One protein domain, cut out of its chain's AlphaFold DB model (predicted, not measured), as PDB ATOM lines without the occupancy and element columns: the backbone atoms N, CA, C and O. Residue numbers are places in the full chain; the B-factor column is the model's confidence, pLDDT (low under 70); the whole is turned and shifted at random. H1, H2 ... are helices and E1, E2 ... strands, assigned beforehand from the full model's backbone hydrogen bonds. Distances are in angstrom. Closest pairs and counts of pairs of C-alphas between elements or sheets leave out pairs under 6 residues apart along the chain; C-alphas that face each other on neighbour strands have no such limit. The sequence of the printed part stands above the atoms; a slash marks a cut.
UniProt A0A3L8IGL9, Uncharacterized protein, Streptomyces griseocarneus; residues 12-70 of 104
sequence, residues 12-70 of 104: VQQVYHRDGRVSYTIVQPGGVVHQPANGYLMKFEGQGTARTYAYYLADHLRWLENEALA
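AT A GLANCE: This is residues 12 to 70 of the 104 residues of an uncharacterized protein of Streptomyces griseocarneus (UniProt A0A3L8IGL9). A two-stranded hairpin, E1 and E2, is covered by two helices that form a helical hairpin: the long H2 packs along E2 and E1 with residues 50 to 61, and the short H1 packs beside it on E2. E2, H1 and H2 make a triangle in cross-section, with E1 beside E2, and residues 62 to 68, of which 62 to 66 belong to H2, stick out at one end. The printed part has 59 residues, with two named strands and two named helices in the order E1, E2, H1, H2; the sheet is antiparallel and the class is mixed, helices and strands. It is compact, with a radius of gyration of the C-alphas of 11.9 A, yet elongated in outline, 40 by 24 by 14 A.

HOW THE PARTS SIT: E1, residues 12 to 16, and E2, residues 22 to 27, are antiparallel neighbours at 144 degrees; N 13 and O 25 are 2.8 A apart and N 25 and O 13 2.9 A, both within hydrogen-bond range. The closest C-alphas of E2 and H1, residues 35 to 42, are those of Thr 25 and Asn 38, 5.4 A apart. H1 and E1 are apart. H2, residues 50 to 66, comes closest to E2 at the C-alphas of Tyr 24 and Ala 54, 6.2 A. H1 and H2 touch, H2 with residues 50 to 57 alone; their closest C-alphas, of Leu 41 and Ala 50, are 6.6 A apart. They run opposite ways at a shallow tilt of 21 degrees. In H1 and H2 every O i to N i+4 pair is within hydrogen-bond range.

IN THESE COORDINATES: E2 is 15.9 A long and E1 13.1 A, beginning at C-alpha 12 (88.172, -30.130, -90.909). H1 is 10.6 A long. H2 is 24.3 A long and ends at C-alpha 66 (89.078, -41.329, -104.329).

THE WHOLE: The two C-alphas farthest apart, of Asp 19 and Glu 67, are 39.9 A apart. The printed part has no cut. The link E1 to E2 is tight, and the other two are short. No printed residue is under 70 in pLDDT.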
ATOM      1  N   VAL A  12      88.991 -30.608 -92.023       94.94
ATOM      2  CA  VAL A  12      88.172 -30.130 -90.909       94.94
ATOM      3  C   VAL A  12      88.735 -28.788 -90.448       94.94
ATOM      4  O   VAL A  12      89.943 -28.646 -90.261       94.94
ATOM      5  N   GLN A  13      87.857 -27.813 -90.263       95.00
ATOM      6  CA  GLN A  13      88.166 -26.494 -89.733       95.00
ATOM      7  C   GLN A  13      87.391 -26.297 -88.430       95.00
ATOM      8  O   GLN A  13      86.170 -26.452 -88.400       95.00
ATOM      9  N   GLN A  14      88.106 -25.939 -87.363       94.38
ATOM     10  CA  GLN A  14      87.489 -25.470 -86.123       94.38
ATOM     11  C   GLN A  14      87.116 -23.995 -86.270       94.38
ATOM     12  O   GLN A  14      87.896 -23.208 -86.816       94.38
ATOM     13  N   VAL A  15      85.934 -23.639 -85.783       92.62
ATOM     14  CA  VAL A  15      85.409 -22.276 -85.740       92.62
ATOM     15  C   VAL A  15      85.215 -21.913 -84.276       92.62
ATOM     16  O   VAL A  15      84.404 -22.528 -83.587       92.62
ATOM     17  N   TYR A  16      85.992 -20.942 -83.807       92.12
ATOM     18  CA  TYR A  16      85.904 -20.431 -82.445       92.12
ATOM     19  C   TYR A  16      84.936 -19.256 -82.406       92.12
ATOM     20  O   TYR A  16      85.113 -18.273 -83.127       92.12
ATOM     21  N   HIS A  17      83.919 -19.362 -81.560       90.44
ATOM     22  CA  HIS A  17      82.921 -18.319 -81.366       90.44
ATOM     23  C   HIS A  17      83.290 -17.413 -80.195       90.44
ATOM     24  O   HIS A  17      84.024 -17.798 -79.284       90.44
ATOM     25  N   ARG A  18      82.747 -16.192 -80.196       92.19
ATOM     26  CA  ARG A  18      83.021 -15.180 -79.160       92.19
ATOM     27  C   ARG A  18      82.586 -15.618 -77.757       92.19
ATOM     28  O   ARG A  18      83.152 -15.155 -76.775       92.19
ATOM     29  N   ASP A  19      81.592 -16.494 -77.674       90.94
ATOM     30  CA  ASP A  19      81.065 -17.063 -76.430       90.94
ATOM     31  C   ASP A  19      81.844 -18.298 -75.941       90.94
ATOM     32  O   ASP A  19      81.433 -18.953 -74.986       90.94
ATOM     33  N   GLY A  20      82.969 -18.629 -76.586       88.19
ATOM     34  CA  GLY A  20      83.817 -19.764 -76.229       88.19
ATOM     35  C   GLY A  20      83.362 -21.100 -76.817       88.19
ATOM     36  O   GLY A  20      84.046 -22.106 -76.619       88.19
ATOM     37  N   ARG A  21      82.252 -21.144 -77.569       89.12
ATOM     38  CA  ARG A  21      81.850 -22.361 -78.285       89.12
ATOM     39  C   ARG A  21      82.823 -22.680 -79.416       89.12
ATOM     40  O   ARG A  21      83.390 -21.794 -80.056       89.12
ATOM     41  N   VAL A  22      82.966 -23.975 -79.691       91.19
ATOM     42  CA  VAL A  22      83.727 -24.492 -80.830       91.19
ATOM     43  C   VAL A  22      82.781 -25.249 -81.744       91.19
ATOM     44  O   VAL A  22      82.151 -26.221 -81.325       91.19
ATOM     45  N   SER A  23      82.733 -24.827 -83.000       93.44
ATOM     46  CA  SER A  23      82.016 -25.523 -84.065       93.44
ATOM     47  C   SER A  23      83.007 -26.102 -85.066       93.44
ATOM     48  O   SER A  23      84.175 -25.714 -85.120       93.44
ATOM     49  N   TYR A  24      82.545 -27.063 -85.857       95.44
ATOM     50  CA  TYR A  24      83.368 -27.758 -86.836       95.44
ATOM     51  C   TYR A  24      82.717 -27.636 -88.207       95.44
ATOM     52  O   TYR A  24      81.513 -27.830 -88.349       95.44
ATOM     53  N   THR A  25      83.522 -27.339 -89.219       96.06
ATOM     54  CA  THR A  25      83.105 -27.347 -90.621       96.06
ATOM     55  C   THR A  25      84.147 -28.064 -91.471       96.06
ATOM     56  O   THR A  25      85.223 -28.417 -90.985       96.06
ATOM     57  N   ILE A  26      83.835 -28.314 -92.737       96.19
ATOM     58  CA  ILE A  26      84.753 -28.935 -93.691       96.19
ATOM     59  C   ILE A  26      84.971 -27.952 -94.827       96.19
ATOM     60  O   ILE A  26      84.007 -27.442 -95.397       96.19
ATOM     61  N   VAL A  27      86.231 -27.694 -95.164       95.25
ATOM     62  CA  VAL A  27      86.595 -26.801 -96.267       95.25
ATOM     63  C   VAL A  27      87.323 -27.557 -97.368       95.25
ATOM     64  O   VAL A  27      88.123 -28.454 -97.105       95.25
ATOM     65  N   GLN A  28      87.021 -27.177 -98.600       90.62
ATOM     66  CA  GLN A  28      87.624 -27.633 -99.845       90.62
ATOM     67  C   GLN A  28      88.986 -26.958-100.100       90.62
ATOM     68  O   GLN A  28      89.333 -25.976 -99.425       90.62
ATOM     69  N   PRO A  29      89.750 -27.440-101.105       85.12
ATOM     70  CA  PRO A  29      90.783 -26.647-101.769       85.12
ATOM     71  C   PRO A  29      90.398 -25.169-101.899       85.12
ATOM     72  O   PRO A  29      89.293 -24.842-102.325       85.12
ATOM     73  N   GLY A  30      91.301 -24.261-101.530       84.06
ATOM     74  CA  GLY A  30      91.030 -22.820-101.595       84.06
ATOM     75  C   GLY A  30      90.194 -22.259-100.435       84.06
ATOM     76  O   GLY A  30      89.924 -21.066-100.418       84.06
ATOM     77  N   GLY A  31      89.831 -23.077 -99.439       87.25
ATOM     78  CA  GLY A  31      89.190 -22.612 -98.202       87.25
ATOM     79  C   GLY A  31      87.674 -22.425 -98.287       87.25
ATOM     80  O   GLY A  31      87.076 -21.922 -97.340       87.25
ATOM     81  N   VAL A  32      87.046 -22.849 -99.383       92.94
ATOM     82  CA  VAL A  32      85.590 -22.782 -99.560       92.94
ATOM     83  C   VAL A  32      84.904 -23.826 -98.678       92.94
ATOM     84  O   VAL A  32      85.331 -24.977 -98.625       92.94
ATOM     85  N   VAL A  33      83.834 -23.445 -97.982       95.06
ATOM     86  CA  VAL A  33      83.065 -24.360 -97.125       95.06
ATOM     87  C   VAL A  33      82.294 -25.379 -97.967       95.06
ATOM     88  O   VAL A  33      81.560 -25.017 -98.885       95.06
ATOM     89  N   HIS A  34      82.400 -26.657 -97.599       95.00
ATOM     90  CA  HIS A  34      81.614 -27.737 -98.184       95.00
ATOM     91  C   HIS A  34      80.173 -27.700 -97.646       95.00
ATOM     92  O   HIS A  34      79.870 -28.249 -96.583       95.00
ATOM     93  N   GLN A  35      79.274 -27.042 -98.381       95.94
ATOM     94  CA  GLN A  35      77.926 -26.686 -97.907       95.94
ATOM     95  C   GLN A  35      77.084 -27.866 -97.387       95.94
ATOM     96  O   GLN A  35      76.562 -27.753 -96.275       95.94
ATOM     97  N   PRO A  36      76.992 -29.023 -98.080       95.38
ATOM     98  CA  PRO A  36      76.225 -30.160 -97.560       95.38
ATOM     99  C   PRO A  36      76.754 -30.674 -96.215       95.38
ATOM    100  O   PRO A  36      75.984 -31.026 -95.323       95.38
ATOM    101  N   ALA A  37      78.080 -30.666 -96.045       95.00
ATOM    102  CA  ALA A  37      78.703 -31.103 -94.801       95.00
ATOM    103  C   ALA A  37      78.465 -30.098 -93.676       95.00
ATOM    104  O   ALA A  37      78.154 -30.490 -92.555       95.00
ATOM    105  N   ASN A  38      78.560 -28.805 -93.987       95.75
ATOM    106  CA  ASN A  38      78.279 -27.746 -93.031       95.75
ATOM    107  C   ASN A  38      76.840 -27.842 -92.498       95.75
ATOM    108  O   ASN A  38      76.636 -27.853 -91.289       95.75
ATOM    109  N   GLY A  39      75.854 -28.017 -93.385       95.75
ATOM    110  CA  GLY A  39      74.453 -28.189 -92.989       95.75
ATOM    111  C   GLY A  39      74.207 -29.429 -92.121       95.75
ATOM    112  O   GLY A  39      73.373 -29.393 -91.218       95.75
ATOM    113  N   TYR A  40      74.944 -30.522 -92.347       95.06
ATOM    114  CA  TYR A  40      74.897 -31.694 -91.471       95.06
ATOM    115  C   TYR A  40      75.505 -31.404 -90.090       95.06
ATOM    116  O   TYR A  40      74.873 -31.693 -89.076       95.06
ATOM    117  N   LEU A  41      76.697 -30.802 -90.039       95.69
ATOM    118  CA  LEU A  41      77.425 -30.543 -88.791       95.69
ATOM    119  C   LEU A  41      76.731 -29.510 -87.895       95.69
ATOM    120  O   LEU A  41      76.761 -29.661 -86.675       95.69
ATOM    121  N   MET A  42      76.037 -28.526 -88.477       93.50
ATOM    122  CA  MET A  42      75.243 -27.549 -87.721       93.50
ATOM    123  C   MET A  42      74.162 -28.199 -86.844       93.50
ATOM    124  O   MET A  42      73.843 -27.672 -85.785       93.50
ATOM    125  N   LYS A  43      73.638 -29.376 -87.217       94.56
ATOM    126  CA  LYS A  43      72.640 -30.108 -86.409       94.56
ATOM    127  C   LYS A  43      73.196 -30.603 -85.069       94.56
ATOM    128  O   LYS A  43      72.426 -30.917 -84.166       94.56
ATOM    129  N   PHE A  44      74.519 -30.688 -84.958       92.06
ATOM    130  CA  PHE A  44      75.230 -31.188 -83.785       92.06
ATOM    131  C   PHE A  44      76.052 -30.096 -83.100       92.06
ATOM    132  O   PHE A  44      76.875 -30.395 -82.238       92.06
ATOM    133  N   GLU A  45      75.857 -28.829 -83.471       87.62
ATOM    134  CA  GLU A  45      76.580 -27.711 -82.876       87.62
ATOM    135  C   GLU A  45      76.416 -27.688 -81.345       87.62
ATOM    136  O   GLU A  45      75.328 -27.889 -80.809       87.62
ATOM    137  N   GLY A  46      77.528 -27.490 -80.630       84.44
ATOM    138  CA  GLY A  46      77.565 -27.523 -79.164       84.44
ATOM    139  C   GLY A  46      77.522 -28.922 -78.536       84.44
ATOM    140  O   GLY A  46      77.700 -29.038 -77.326       84.44
ATOM    141  N   GLN A  47      77.341 -29.990 -79.320       88.25
ATOM    142  CA  GLN A  47      77.388 -31.364 -78.816       88.25
ATOM    143  C   GLN A  47      78.822 -31.909 -78.835       88.25
ATOM    144  O   GLN A  47      79.582 -31.680 -79.777       88.25
ATOM    145  N   GLY A  48      79.188 -32.714 -77.830       85.75
ATOM    146  CA  GLY A  48      80.517 -33.343 -77.755       85.75
ATOM    147  C   GLY A  48      80.841 -34.269 -78.939       85.75
ATOM    148  O   GLY A  48      82.008 -34.499 -79.252       85.75
ATOM    149  N   THR A  49      79.818 -34.757 -79.644       90.06
ATOM    150  CA  THR A  49      79.932 -35.610 -80.836       90.06
ATOM    151  C   THR A  49      80.296 -34.846 -82.111       90.06
ATOM    152  O   THR A  49      80.764 -35.471 -83.065       90.06
ATOM    153  N   ALA A  50      80.158 -33.513 -82.138       91.62
ATOM    154  CA  ALA A  50      80.375 -32.692 -83.334       91.62
ATOM    155  C   ALA A  50      81.775 -32.876 -83.935       91.62
ATOM    156  O   ALA A  50      81.926 -32.998 -85.151       91.62
ATOM    157  N   ARG A  51      82.800 -32.962 -83.077       94.25
ATOM    158  CA  ARG A  51      84.185 -33.219 -83.494       94.25
ATOM    159  C   ARG A  51      84.294 -34.558 -84.213       94.25
ATOM    160  O   ARG A  51      84.788 -34.621 -85.334       94.25
ATOM    161  N   THR A  52      83.833 -35.623 -83.567       94.12
ATOM    162  CA  THR A  52      83.900 -36.989 -84.096       94.12
ATOM    163  C   THR A  52      83.194 -37.090 -85.445       94.12
ATOM    164  O   THR A  52      83.764 -37.619 -86.398       94.12
ATOM    165  N   TYR A  53      82.003 -36.503 -85.564       94.94
ATOM    166  CA  TYR A  53      81.268 -36.457 -86.827       94.94
ATOM    167  C   TYR A  53      81.981 -35.648 -87.907       94.94
ATOM    168  O   TYR A  53      82.012 -36.094 -89.049       94.94
ATOM    169  N   ALA A  54      82.611 -34.519 -87.573       95.25
ATOM    170  CA  ALA A  54      83.370 -33.744 -88.552       95.25
ATOM    171  C   ALA A  54      84.529 -34.548 -89.157       95.25
ATOM    172  O   ALA A  54      84.706 -34.543 -90.375       95.25
ATOM    173  N   TYR A  55      85.288 -35.275 -88.333       92.25
ATOM    174  CA  TYR A  55      86.407 -36.086 -88.818       92.25
ATOM    175  C   TYR A  55      85.951 -37.320 -89.603       92.25
ATOM    176  O   TYR A  55      86.525 -37.591 -90.656       92.25
ATOM    177  N   TYR A  56      84.908 -38.029 -89.158       91.12
ATOM    178  CA  TYR A  56      84.360 -39.150 -89.932       91.12
ATOM    179  C   TYR A  56      83.743 -38.701 -91.255       91.12
ATOM    180  O   TYR A  56      83.947 -39.345 -92.280       91.12
ATOM    181  N   LEU A  57      83.030 -37.575 -91.262       93.44
ATOM    182  CA  LEU A  57      82.444 -37.041 -92.484       93.44
ATOM    183  C   LEU A  57      83.524 -36.579 -93.466       93.44
ATOM    184  O   LEU A  57      83.440 -36.889 -94.650       93.44
ATOM    185  N   ALA A  58      84.562 -35.885 -92.988       92.50
ATOM    186  CA  ALA A  58      85.697 -35.507 -93.827       92.50
ATOM    187  C   ALA A  58      86.381 -36.733 -94.429       92.50
ATOM    188  O   ALA A  58      86.800 -36.699 -95.583       92.50
ATOM    189  N   ASP A  59      86.472 -37.816 -93.663       88.25
ATOM    190  CA  ASP A  59      87.023 -39.062 -94.154       88.25
ATOM    191  C   ASP A  59      86.184 -39.680 -95.272       88.25
ATOM    192  O   ASP A  59      86.697 -39.964 -96.351       88.25
ATOM    193  N   HIS A  60      84.876 -39.791 -95.054       89.56
ATOM    194  CA  HIS A  60      83.957 -40.319 -96.054       89.56
ATOM    195  C   HIS A  60      83.968 -39.492 -97.347       89.56
ATOM    196  O   HIS A  60      84.026 -40.047 -98.438       89.56
ATOM    197  N   LEU A  61      83.996 -38.159 -97.250       91.44
ATOM    198  CA  LEU A  61      84.066 -37.292 -98.430       91.44
ATOM    199  C   LEU A  61      85.374 -37.479 -99.217       91.44
ATOM    200  O   LEU A  61      85.359 -37.461-100.444       91.44
ATOM    201  N   ARG A  62      86.502 -37.698 -98.534       88.56
ATOM    202  CA  ARG A  62      87.784 -38.002 -99.193       88.56
ATOM    203  C   ARG A  62      87.777 -39.386 -99.845       88.56
ATOM    204  O   ARG A  62      88.395 -39.554-100.894       88.56
ATOM    205  N   TRP A  63      87.088 -40.358 -99.248       87.19
ATOM    206  CA  TRP A  63      86.859 -41.661 -99.869       87.19
ATOM    207  C   TRP A  63      86.033 -41.521-101.156       87.19
ATOM    208  O   TRP A  63      86.427 -42.054-102.188       87.19
ATOM    209  N   LEU A  64      84.964 -40.717-101.139       89.50
ATOM    210  CA  LEU A  64      84.173 -40.425-102.339       89.50
ATOM    211  C   LEU A  64      85.011 -39.767-103.446       89.50
ATOM    212  O   LEU A  64      84.921 -40.186-104.599       89.50
ATOM    213  N   GLU A  65      85.869 -38.794-103.107       87.06
ATOM    214  CA  GLU A  65      86.814 -38.204-104.068       87.06
ATOM    215  C   GLU A  65      87.740 -39.269-104.687       87.06
ATOM    216  O   GLU A  65      88.010 -39.218-105.887       87.06
ATOM    217  N   ASN A  66      88.210 -40.234-103.885       84.06
ATOM    218  CA  ASN A  66      89.078 -41.329-104.329       84.06
ATOM    219  C   ASN A  66      88.382 -42.301-105.281       84.06
ATOM    220  O   ASN A  66      88.973 -42.706-106.277       84.06
ATOM    221  N   GLU A  67      87.126 -42.629-105.004       85.69
ATOM    222  CA  GLU A  67      86.305 -43.504-105.845       85.69
ATOM    223  C   GLU A  67      85.678 -42.772-107.046       85.69
ATOM    224  O   GLU A  67      84.924 -43.371-107.811       85.69
ATOM    225  N   ALA A  68      85.968 -41.474-107.224       88.38
ATOM    226  CA  ALA A  68      85.344 -40.604-108.223       88.38
ATOM    227  C   ALA A  68      83.801 -40.592-108.145       88.38
ATOM    228  O   ALA A  68      83.108 -40.473-109.160       88.38
ATOM    229  N   LEU A  69      83.261 -40.689-106.927       90.38
ATOM    230  CA  LEU A  69      81.830 -40.679-106.647       90.38
ATOM    231  C   LEU A  69      81.359 -39.276-106.259       90.38
ATOM    232  O   LEU A  69      81.973 -38.584-105.447       90.38
ATOM    233  N   ALA A  70      80.221 -38.869-106.817       89.81
ATOM    234  CA  ALA A  70      79.529 -37.655-106.404       89.81
ATOM    235  C   ALA A  70      78.615 -37.956-105.210       89.81
ATOM    236  O   ALA A  70      77.907 -38.965-105.224       89.81
TER     237      ALA A  70